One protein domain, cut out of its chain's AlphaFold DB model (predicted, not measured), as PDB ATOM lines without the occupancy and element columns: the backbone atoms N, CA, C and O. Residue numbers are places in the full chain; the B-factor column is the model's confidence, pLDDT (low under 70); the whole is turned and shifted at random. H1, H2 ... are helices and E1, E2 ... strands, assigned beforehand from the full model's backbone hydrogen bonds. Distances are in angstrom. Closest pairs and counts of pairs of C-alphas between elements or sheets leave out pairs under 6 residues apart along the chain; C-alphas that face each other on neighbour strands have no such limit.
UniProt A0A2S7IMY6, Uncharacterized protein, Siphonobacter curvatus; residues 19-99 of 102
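Overview. This is residues 19 to 99 of the 102 residues of an uncharacterized protein of Siphonobacter curvatus (UniProt A0A2S7IMY6). What is the main picture? A strongly twisted sheet of four strands, E1 to E4, curls like part of a barrel, and one helix, H1, stands off the sheet beyond the end of E4, with residues 89 to 99 sticking out free. What is it made of? The printed part has 81 residues, with four named strands and then one named helix along the chain; the class is mixed, and the sheet runs E1 E2 E3 E4, antiparallel. How compact is it? It is only just loose, close to compact, with a radius of gyration of the C-alphas of 14.2 A and spans of 37 by 30 by 28 A.

Arrangement. How do the strands pair? E1, residues 32 to 34, E2, residues 37 to 48, E3, residues 51 to 58, and E4, residues 70 to 75, form a meander, each strand the antiparallel neighbour of the one before, in three hairpins. Within hydrogen-bond range are N 34 and O 37 at 2.9 A, N 45 and O 53 at 2.9 A, and N 54 and O 72 at 3.0 A. How does E2 serve two neighbours? It bends by 50 degrees at residue 42, pairing with E1 over residues 37 to 39 and with E3 over 39 to 48. Where is the helix? H1, residues 81 to 97, is not on the sheet; its closest C-alpha pair with E4 is Leu 75 and Ala 84, 7.7 A apart. Every O i to N i+4 pair in H1 is within hydrogen-bond range.

Along the chain. Where does the sheet begin? C-alpha 32 is at (170.213, 186.013, 132.217). How long are the elements? E2 measures 30.8 A, E3 23.9 A, E4 16.5 A and E1 6.7 A; H1 measures 24.7 A and ends at C-alpha 97, (183.960, 210.509, 150.838).

Size, cuts and confidence. How far does it reach? The two C-alphas farthest apart, Ser 60 and Glu 80, are 38.5 A apart. Is it whole and confident? The printed part has no cut; the link E3 to E4 is long, and pLDDT is under 70 at residues 19 and 99.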
ATOM      1  N   SER A  19     173.628 181.867 154.790       65.56
ATOM      2  CA  SER A  19     173.374 182.765 153.663       65.56
ATOM      3  C   SER A  19     171.879 182.756 153.377       65.56
ATOM      4  O   SER A  19     171.304 181.706 153.105       65.56
ATOM      5  N   ILE A  20     171.240 183.920 153.490       77.75
ATOM      6  CA  ILE A  20     169.851 184.108 153.067       77.75
ATOM      7  C   ILE A  20     169.862 184.257 151.548       77.75
ATOM      8  O   ILE A  20     170.543 185.146 151.031       77.75
ATOM      9  N   ASP A  21     169.099 183.416 150.850       86.25
ATOM     10  CA  ASP A  21     168.954 183.534 149.401       86.25
ATOM     11  C   ASP A  21     168.406 184.923 149.024       86.25
ATOM     12  O   ASP A  21     167.458 185.419 149.649       86.25
ATOM     13  N   PRO A  22     168.984 185.585 148.008       91.69
ATOM     14  CA  PRO A  22     168.547 186.910 147.604       91.69
ATOM     15  C   PRO A  22     167.115 186.872 147.051       91.69
ATOM     16  O   PRO A  22     166.763 186.040 146.216       91.69
ATOM     17  N   ILE A  23     166.282 187.810 147.506       93.88
ATOM     18  CA  ILE A  23     164.872 187.909 147.107       93.88
ATOM     19  C   ILE A  23     164.767 188.765 145.848       93.88
ATOM     20  O   ILE A  23     165.157 189.925 145.873       93.88
ATOM     21  N   GLU A  24     164.178 188.235 144.781       95.00
ATOM     22  CA  GLU A  24     163.837 188.995 143.573       95.00
ATOM     23  C   GLU A  24     162.729 190.032 143.861       95.00
ATOM     24  O   GLU A  24     161.724 189.718 144.498       95.00
ATOM     25  N   ARG A  25     162.919 191.279 143.423       94.25
ATOM     26  CA  ARG A  25     162.082 192.449 143.746       94.25
ATOM     27  C   ARG A  25     161.741 193.333 142.547       94.25
ATOM     28  O   ARG A  25     160.875 194.188 142.702       94.25
ATOM     29  N   ILE A  26     162.418 193.197 141.407       94.50
ATOM     30  CA  ILE A  26     162.312 194.138 140.273       94.50
ATOM     31  C   ILE A  26     161.896 193.463 138.955       94.50
ATOM     32  O   ILE A  26     161.924 194.100 137.904       94.50
ATOM     33  N   GLY A  27     161.506 192.186 138.990       93.88
ATOM     34  CA  GLY A  27     161.059 191.409 137.832       93.88
ATOM     35  C   GLY A  27     162.180 190.760 137.017       93.88
ATOM     36  O   GLY A  27     161.905 190.153 135.981       93.88
ATOM     37  N   ILE A  28     163.436 190.833 137.468       91.81
ATOM     38  CA  ILE A  28     164.592 190.245 136.777       91.81
ATOM     39  C   ILE A  28     164.984 188.959 137.514       91.81
ATOM     40  O   ILE A  28     165.907 188.920 138.323       91.81
ATOM     41  N   LYS A  29     164.264 187.869 137.249       81.69
ATOM     42  CA  LYS A  29     164.436 186.607 137.997       81.69
ATOM     43  C   LYS A  29     165.824 185.981 137.860       81.69
ATOM     44  O   LYS A  29     166.319 185.383 138.810       81.69
ATOM     45  N   GLY A  30     166.469 186.167 136.710       80.69
ATOM     46  CA  GLY A  30     167.705 185.469 136.384       80.69
ATOM     47  C   GLY A  30     167.529 183.932 136.323       80.69
ATOM     48  O   GLY A  30     166.467 183.406 136.649       80.69
ATOM     49  N   PRO A  31     168.565 183.201 135.893       92.62
ATOM     50  CA  PRO A  31     169.767 183.752 135.293       92.62
ATOM     51  C   PRO A  31     169.490 184.385 133.920       92.62
ATOM     52  O   PRO A  31     168.577 183.974 133.210       92.62
ATOM     53  N   PHE A  32     170.274 185.395 133.545       94.19
ATOM     54  CA  PHE A  32     170.213 186.013 132.217       94.19
ATOM     55  C   PHE A  32     171.601 186.069 131.583       94.19
ATOM     56  O   PHE A  32     172.614 186.041 132.283       94.19
ATOM     57  N   THR A  33     171.649 186.147 130.255       95.06
ATOM     58  CA  THR A  33     172.909 186.203 129.511       95.06
ATOM     59  C   THR A  33     173.210 187.630 129.082       95.06
ATOM     60  O   THR A  33     172.393 188.275 128.432       95.06
ATOM     61  N   PHE A  34     174.410 188.106 129.400       94.19
ATOM     62  CA  PHE A  34     174.949 189.370 128.912       94.19
ATOM     63  C   PHE A  34     176.383 189.145 128.441       94.19
ATOM     64  O   PHE A  34     177.185 188.564 129.168       94.19
ATOM     65  N   ASN A  35     176.692 189.563 127.211       94.62
ATOM     66  CA  ASN A  35     178.004 189.358 126.589       94.62
ATOM     67  C   ASN A  35     178.531 187.913 126.747       94.62
ATOM     68  O   ASN A  35     179.612 187.686 127.283       94.62
ATOM     69  N   GLN A  36     177.709 186.926 126.365       94.94
ATOM     70  CA  GLN A  36     178.008 185.484 126.467       94.94
ATOM     71  C   GLN A  36     178.241 184.947 127.898       94.94
ATOM     72  O   GLN A  36     178.473 183.754 128.066       94.94
ATOM     73  N   THR A  37     178.114 185.776 128.937       95.12
ATOM     74  CA  THR A  37     178.214 185.363 130.343       95.12
ATOM     75  C   THR A  37     176.820 185.208 130.944       95.12
ATOM     76  O   THR A  37     175.974 186.090 130.798       95.12
ATOM     77  N   GLN A  38     176.585 184.102 131.650       96.44
ATOM     78  CA  GLN A  38     175.370 183.887 132.433       96.44
ATOM     79  C   GLN A  38     175.512 184.482 133.841       96.44
ATOM     80  O   GLN A  38     176.409 184.102 134.591       96.44
ATOM     81  N   PHE A  39     174.586 185.362 134.209       96.44
ATOM     82  CA  PHE A  39     174.531 186.037 135.501       96.44
ATOM     83  C   PHE A  39     173.359 185.520 136.338       96.44
ATOM     84  O   PHE A  39     172.237 185.454 135.840       96.44
ATOM     85  N   LYS A  40     173.605 185.180 137.608       95.56
ATOM     86  CA  LYS A  40     172.597 184.763 138.599       95.56
ATOM     87  C   LYS A  40     172.447 185.824 139.687       95.56
ATOM     88  O   LYS A  40     173.402 186.540 139.979       95.56
ATOM     89  N   LEU A  41     171.260 185.911 140.284       95.81
ATOM     90  CA  LEU A  41     171.005 186.827 141.394       95.81
ATOM     91  C   LEU A  41     171.882 186.435 142.592       95.81
ATOM     92  O   LEU A  41     171.876 185.276 143.000       95.81
ATOM     93  N   ALA A  42     172.644 187.390 143.118       94.50
ATOM     94  CA  ALA A  42     173.617 187.158 144.183       94.50
ATOM     95  C   ALA A  42     173.318 187.972 145.447       94.50
ATOM     96  O   ALA A  42     173.572 187.499 146.551       94.50
ATOM     97  N   TRP A  43     172.751 189.173 145.307       94.06
ATOM     98  CA  TRP A  43     172.412 190.025 146.445       94.06
ATOM     99  C   TRP A  43     171.276 190.991 146.112       94.06
ATOM    100  O   TRP A  43     171.134 191.420 144.966       94.06
ATOM    101  N   THR A  44     170.468 191.354 147.115       95.00
ATOM    102  CA  THR A  44     169.430 192.388 146.978       95.00
ATOM    103  C   THR A  44     169.349 193.293 148.200       95.00
ATOM    104  O   THR A  44     169.587 192.856 149.324       95.00
ATOM    105  N   ALA A  45     168.913 194.535 147.989       93.88
ATOM    106  CA  ALA A  45     168.503 195.445 149.051       93.88
ATOM    107  C   ALA A  45     167.285 196.282 148.658       93.88
ATOM    108  O   ALA A  45     167.057 196.588 147.489       93.88
ATOM    109  N   LYS A  46     166.536 196.706 149.680       94.94
ATOM    110  CA  LYS A  46     165.470 197.708 149.591       94.94
ATOM    111  C   LYS A  46     165.749 198.813 150.626       94.94
ATOM    112  O   LYS A  46     165.218 198.728 151.732       94.94
ATOM    113  N   PRO A  47     166.629 199.797 150.344       90.81
ATOM    114  CA  PRO A  47     167.009 200.805 151.340       90.81
ATOM    115  C   PRO A  47     165.852 201.698 151.806       90.81
ATOM    116  O   PRO A  47     165.896 202.238 152.905       90.81
ATOM    117  N   ASN A  48     164.838 201.888 150.961       91.19
ATOM    118  CA  ASN A  48     163.585 202.559 151.300       91.19
ATOM    119  C   ASN A  48     162.460 202.041 150.394       91.19
ATOM    120  O   ASN A  48     162.696 201.210 149.519       91.19
ATOM    121  N   ASP A  49     161.243 202.547 150.579       94.06
ATOM    122  CA  ASP A  49     160.062 202.012 149.899       94.06
ATOM    123  C   ASP A  49     160.068 202.089 148.379       94.06
ATOM    124  O   ASP A  49     159.411 201.270 147.747       94.06
ATOM    125  N   PHE A  50     160.854 202.996 147.807       93.31
ATOM    126  CA  PHE A  50     160.886 203.254 146.372       93.31
ATOM    127  C   PHE A  50     162.250 202.958 145.755       93.31
ATOM    128  O   PHE A  50     162.470 203.278 144.591       93.31
ATOM    129  N   TYR A  51     163.200 202.408 146.516       92.62
ATOM    130  CA  TYR A  51     164.555 202.167 146.034       92.62
ATOM    131  C   TYR A  51     164.946 200.710 146.210       92.62
ATOM    132  O   TYR A  51     164.933 200.179 147.321       92.62
ATOM    133  N   TYR A  52     165.329 200.089 145.102       95.56
ATOM    134  CA  TYR A  52     165.680 198.680 145.023       95.56
ATOM    135  C   TYR A  52     167.050 198.525 144.379       95.56
ATOM    136  O   TYR A  52     167.392 199.227 143.423       95.56
ATOM    137  N   ILE A  53     167.825 197.587 144.910       95.00
ATOM    138  CA  ILE A  53     169.149 197.235 144.409       95.00
ATOM    139  C   ILE A  53     169.187 195.722 144.229       95.00
ATOM    140  O   ILE A  53     168.833 194.994 145.156       95.00
ATOM    141  N   GLN A  54     169.613 195.256 143.058       96.56
ATOM    142  CA  GLN A  54     169.879 193.839 142.803       96.56
ATOM    143  C   GLN A  54     171.224 193.675 142.119       96.56
ATOM    144  O   GLN A  54     171.509 194.354 141.135       96.56
ATOM    145  N   GLU A  55     172.030 192.761 142.635       95.94
ATOM    146  CA  GLU A  55     173.350 192.435 142.117       95.94
ATOM    147  C   GLU A  55     173.351 191.017 141.572       95.94
ATOM    148  O   GLU A  55     172.854 190.078 142.201       95.94
ATOM    149  N   TYR A  56     173.928 190.882 140.385       96.38
ATOM    150  CA  TYR A  56     174.075 189.619 139.697       96.38
ATOM    151  C   TYR A  56     175.540 189.363 139.411       96.38
ATOM    152  O   TYR A  56     176.254 190.243 138.920       96.38
ATOM    153  N   LEU A  57     175.952 188.131 139.670       96.62
ATOM    154  CA  LEU A  57     177.309 187.655 139.452       96.62
ATOM    155  C   LEU A  57     177.292 186.514 138.437       96.62
ATOM    156  O   LEU A  57     176.264 185.839 138.302       96.62
ATOM    157  N   PRO A  58     178.404 186.264 137.728       96.25
ATOM    158  CA  PRO A  58     178.558 185.053 136.941       96.25
ATOM    159  C   PRO A  58     178.186 183.816 137.757       96.25
ATOM    160  O   PRO A  58     178.468 183.740 138.954       96.25
ATOM    161  N   ALA A  59     177.552 182.830 137.124       88.00
ATOM    162  CA  ALA A  59     177.033 181.660 137.836       88.00
ATOM    163  C   ALA A  59     178.099 180.908 138.667       88.00
ATOM    164  O   ALA A  59     177.763 180.308 139.693       88.00
ATOM    165  N   SER A  60     179.367 180.985 138.252       88.38
ATOM    166  CA  SER A  60     180.541 180.400 138.907       88.38
ATOM    167  C   SER A  60     181.198 181.275 139.986       88.38
ATOM    168  O   SER A  60     182.162 180.829 140.600       88.38
ATOM    169  N   GLU A  61     180.735 182.508 140.202       94.12
ATOM    170  CA  GLU A  61     181.326 183.478 141.136       94.12
ATOM    171  C   GLU A  61     180.449 183.677 142.387       94.12
ATOM    172  O   GLU A  61     179.273 183.286 142.419       94.12
ATOM    173  N   THR A  62     181.038 184.256 143.440       90.62
ATOM    174  CA  THR A  62     180.375 184.508 144.732       90.62
ATOM    175  C   THR A  62     180.529 185.972 145.159       90.62
ATOM    176  O   THR A  62     181.443 186.647 144.677       90.62
ATOM    177  N   PRO A  63     179.676 186.491 146.063       88.19
ATOM    178  CA  PRO A  63     179.798 187.861 146.572       88.19
ATOM    179  C   PRO A  63     181.164 188.186 147.191       88.19
ATOM    180  O   PRO A  63     181.620 189.323 147.117       88.19
ATOM    181  N   GLU A  64     181.842 187.192 147.766       89.12
ATOM    182  CA  GLU A  64     183.175 187.339 148.361       89.12
ATOM    183  C   GLU A  64     184.287 187.373 147.303       89.12
ATOM    184  O   GLU A  64     185.367 187.906 147.560       89.12
ATOM    185  N   LYS A  65     184.053 186.779 146.124       90.38
ATOM    186  CA  LYS A  65     185.044 186.662 145.052       90.38
ATOM    187  C   LYS A  65     184.379 186.650 143.676       90.38
ATOM    188  O   LYS A  65     183.897 185.615 143.206       90.38
ATOM    189  N   PHE A  66     184.451 187.792 143.001       94.31
ATOM    190  CA  PHE A  66     183.951 187.980 141.643       94.31
ATOM    191  C   PHE A  66     184.872 188.897 140.834       94.31
ATOM    192  O   PHE A  66     185.566 189.747 141.392       94.31
ATOM    193  N   ASN A  67     184.870 188.730 139.512       94.25
ATOM    194  CA  ASN A  67     185.615 189.588 138.586       94.25
ATOM    195  C   ASN A  67     184.703 190.568 137.849       94.25
ATOM    196  O   ASN A  67     185.166 191.581 137.327       94.25
ATOM    197  N   GLN A  68     183.405 190.271 137.793       94.75
ATOM    198  CA  GLN A  68     182.417 191.128 137.157       94.75
ATOM    199  C   GLN A  68     181.067 191.025 137.860       94.75
ATOM    200  O   GLN A  68     180.705 189.990 138.411       94.75
ATOM    201  N   MET A  69     180.314 192.119 137.827       95.62
ATOM    202  CA  MET A  69     179.016 192.240 138.480       95.62
ATOM    203  C   MET A  69     178.119 193.161 137.662       95.62
ATOM    204  O   MET A  69     178.576 194.181 137.144       95.62
ATOM    205  N   ILE A  70     176.834 192.822 137.588       96.50
ATOM    206  CA  ILE A  70     175.797 193.719 137.082       96.50
ATOM    207  C   ILE A  70     174.925 194.135 138.258       96.50
ATOM    208  O   ILE A  70     174.319 193.289 138.913       96.50
ATOM    209  N   THR A  71     174.833 195.441 138.499       95.25
ATOM    210  CA  THR A  71     173.947 196.004 139.521       95.25
ATOM    211  C   THR A  71     172.814 196.771 138.861       95.25
ATOM    212  O   THR A  71     173.046 197.735 138.130       95.25
ATOM    213  N   PHE A  72     171.580 196.384 139.167       95.12
ATOM    214  CA  PHE A  72     170.394 197.156 138.828       95.12
ATOM    215  C   PHE A  72     169.998 198.035 140.008       95.12
ATOM    216  O   PHE A  72     169.828 197.552 141.128       95.12
ATOM    217  N   TYR A  73     169.830 199.326 139.730       93.06
ATOM    218  CA  TYR A  73     169.262 200.303 140.650       93.06
ATOM    219  C   TYR A  73     167.905 200.735 140.099       93.06
ATOM    220  O   TYR A  73     167.850 201.334 139.025       93.06
ATOM    221  N   LEU A  74     166.825 200.449 140.825       93.25
ATOM    222  CA  LEU A  74     165.475 200.873 140.460       93.25
ATOM    223  C   LEU A  74     164.971 201.905 141.466       93.25
ATOM    224  O   LEU A  74     164.896 201.625 142.662       93.25
ATOM    225  N   LEU A  75     164.614 203.085 140.959       92.62
ATOM    226  CA  LEU A  75     163.862 204.101 141.688       92.62
ATOM    227  C   LEU A  75     162.407 204.052 141.208       92.62
ATOM    228  O   LEU A  75     162.081 204.622 140.170       92.62
ATOM    229  N   ASP A  76     161.550 203.364 141.953       93.50
ATOM    230  CA  ASP A  76     160.121 203.228 141.661       93.50
ATOM    231  C   ASP A  76     159.348 204.441 142.191       93.50
ATOM    232  O   ASP A  76     158.627 204.394 143.187       93.50
ATOM    233  N   LYS A  77     159.598 205.602 141.583       90.56
ATOM    234  CA  LYS A  77     158.944 206.854 141.956       90.56
ATOM    235  C   LYS A  77     158.755 207.728 140.732       90.56
ATOM    236  O   LYS A  77     159.661 207.866 139.915       90.56
ATOM    237  N   ASN A  78     157.611 208.403 140.659       92.00
ATOM    238  CA  ASN A  78     157.404 209.456 139.677       92.00
ATOM    239  C   ASN A  78     158.255 210.683 140.048       92.00
ATOM    240  O   ASN A  78     157.894 211.467 140.929       92.00
ATOM    241  N   VAL A  79     159.425 210.804 139.425       90.62
ATOM    242  CA  VAL A  79     160.351 211.928 139.581       90.62
ATOM    243  C   VAL A  79     160.877 212.349 138.219       90.62
ATOM    244  O   VAL A  79     161.016 211.533 137.309       90.62
ATOM    245  N   GLU A  80     161.232 213.624 138.085       94.81
ATOM    246  CA  GLU A  80     161.934 214.080 136.891       94.81
ATOM    247  C   GLU A  80     163.286 213.368 136.754       94.81
ATOM    248  O   GLU A  80     164.035 213.221 137.726       94.81
ATOM    249  N   VAL A  81     163.644 212.992 135.524       91.44
ATOM    250  CA  VAL A  81     164.903 212.291 135.215       91.44
ATOM    251  C   VAL A  81     166.114 213.041 135.782       91.44
ATOM    252  O   VAL A  81     166.999 212.436 136.385       91.44
ATOM    253  N   LYS A  82     166.133 214.375 135.664       94.25
ATOM    254  CA  LYS A  82     167.213 215.216 136.202       94.25
ATOM    255  C   LYS A  82     167.362 215.074 137.719       94.25
ATOM    256  O   LYS A  82     168.487 215.021 138.221       94.25
ATOM    257  N   ALA A  83     166.248 214.997 138.445       91.25
ATOM    258  CA  ALA A  83     166.255 214.809 139.890       91.25
ATOM    259  C   ALA A  83     166.770 213.408 140.261       91.25
ATOM    260  O   ALA A  83     167.643 213.299 141.125       91.25
ATOM    261  N   ALA A  84     166.316 212.362 139.560       90.75
ATOM    262  CA  ALA A  84     166.784 210.987 139.772       90.75
ATOM    263  C   ALA A  84     168.302 210.853 139.561       90.75
ATOM    264  O   ALA A  84     169.016 210.321 140.415       90.75
ATOM    265  N   VAL A  85     168.817 211.405 138.456       92.31
ATOM    266  CA  VAL A  85     170.256 211.420 138.157       92.31
ATOM    267  C   VAL A  85     171.029 212.189 139.229       92.31
ATOM    268  O   VAL A  85     172.030 211.686 139.740       92.31
ATOM    269  N   SER A  86     170.555 213.373 139.628       92.62
ATOM    270  CA  SER A  86     171.223 214.188 140.654       92.62
ATOM    271  C   SER A  86     171.301 213.464 142.002       92.62
ATOM    272  O   SER A  86     172.330 213.514 142.678       92.62
ATOM    273  N   GLN A  87     170.243 212.739 142.380       88.69
ATOM    274  CA  GLN A  87     170.238 211.904 143.579       88.69
ATOM    275  C   GLN A  87     171.295 210.795 143.494       88.69
ATOM    276  O   GLN A  87     172.049 210.607 144.451       88.69
ATOM    277  N   LYS A  88     171.402 210.100 142.352       89.81
ATOM    278  CA  LYS A  88     172.406 209.044 142.169       89.81
ATOM    279  C   LYS A  88     173.832 209.591 142.190       89.81
ATOM    280  O   LYS A  88     174.697 208.998 142.828       89.81
ATOM    281  N   VAL A  89     174.076 210.746 141.569       93.56
ATOM    282  CA  VAL A  89     175.376 211.433 141.637       93.56
ATOM    283  C   VAL A  89     175.733 211.751 143.089       93.56
ATOM    284  O   VAL A  89     176.818 211.399 143.541       93.56
ATOM    285  N   LYS A  90     174.804 212.331 143.860       91.25
ATOM    286  CA  LYS A  90     175.030 212.642 145.281       91.25
ATOM    287  C   LYS A  90     175.335 211.392 146.115       91.25
ATOM    288  O   LYS A  90     176.227 211.435 146.959       91.25
ATOM    289  N   GLU A  91     174.624 210.286 145.885       86.75
ATOM    290  CA  GLU A  91     174.907 208.994 146.530       86.75
ATOM    291  C   GLU A  91     176.347 208.539 146.250       86.75
ATOM    292  O   GLU A  91     177.082 208.204 147.181       86.75
ATOM    293  N   LEU A  92     176.771 208.560 144.982       89.19
ATOM    294  CA  LEU A  92     178.110 208.137 144.571       89.19
ATOM    295  C   LEU A  92     179.206 209.045 145.143       89.19
ATOM    296  O   LEU A  92     180.221 208.542 145.624       89.19
ATOM    297  N   GLU A  93     178.996 210.361 145.156       93.00
ATOM    298  CA  GLU A  93     179.936 211.312 145.762       93.00
ATOM    299  C   GLU A  93     180.059 211.113 147.279       93.00
ATOM    300  O   GLU A  93     181.161 211.131 147.826       93.00
ATOM    301  N   ASN A  94     178.953 210.831 147.973       89.19
ATOM    302  CA  ASN A  94     178.995 210.492 149.396       89.19
ATOM    303  C   ASN A  94     179.733 209.169 149.649       89.19
ATOM    304  O   ASN A  94     180.536 209.079 150.578       89.19
ATOM    305  N   ARG A  95     179.523 208.156 148.797       84.62
ATOM    306  CA  ARG A  95     180.260 206.884 148.872       84.62
ATOM    307  C   ARG A  95     181.763 207.072 148.684       84.62
ATOM    308  O   ARG A  95     182.526 206.364 149.330       84.62
ATOM    309  N   LYS A  96     182.202 208.003 147.830       88.62
ATOM    310  CA  LYS A  96     183.630 208.329 147.669       88.62
ATOM    311  C   LYS A  96     184.221 208.928 148.945       88.62
ATOM    312  O   LYS A  96     185.299 208.513 149.348       88.62
ATOM    313  N   LYS A  97     183.505 209.852 149.595       89.56
ATOM    314  CA  LYS A  97     183.960 210.509 150.838       89.56
ATOM    315  C   LYS A  97     184.116 209.535 152.003       89.56
ATOM    316  O   LYS A  97     185.045 209.672 152.786       89.56
ATOM    317  N   ASN A  98     183.228 208.548 152.091       76.69
ATOM    318  CA  ASN A  98     183.215 207.573 153.182       76.69
ATOM    319  C   ASN A  98     184.047 206.316 152.883       76.69
ATOM    320  O   ASN A  98     184.008 205.357 153.654       76.69
ATOM    321  N   ARG A  99     184.783 206.284 151.765       68.25
ATOM    322  CA  ARG A  99     185.637 205.151 151.412       68.25
ATOM    323  C   ARG A  99     186.928 205.221 152.239       68.25
ATOM    324  O   ARG A  99     187.915 205.803 151.801       68.25
TER     325      ARG A  99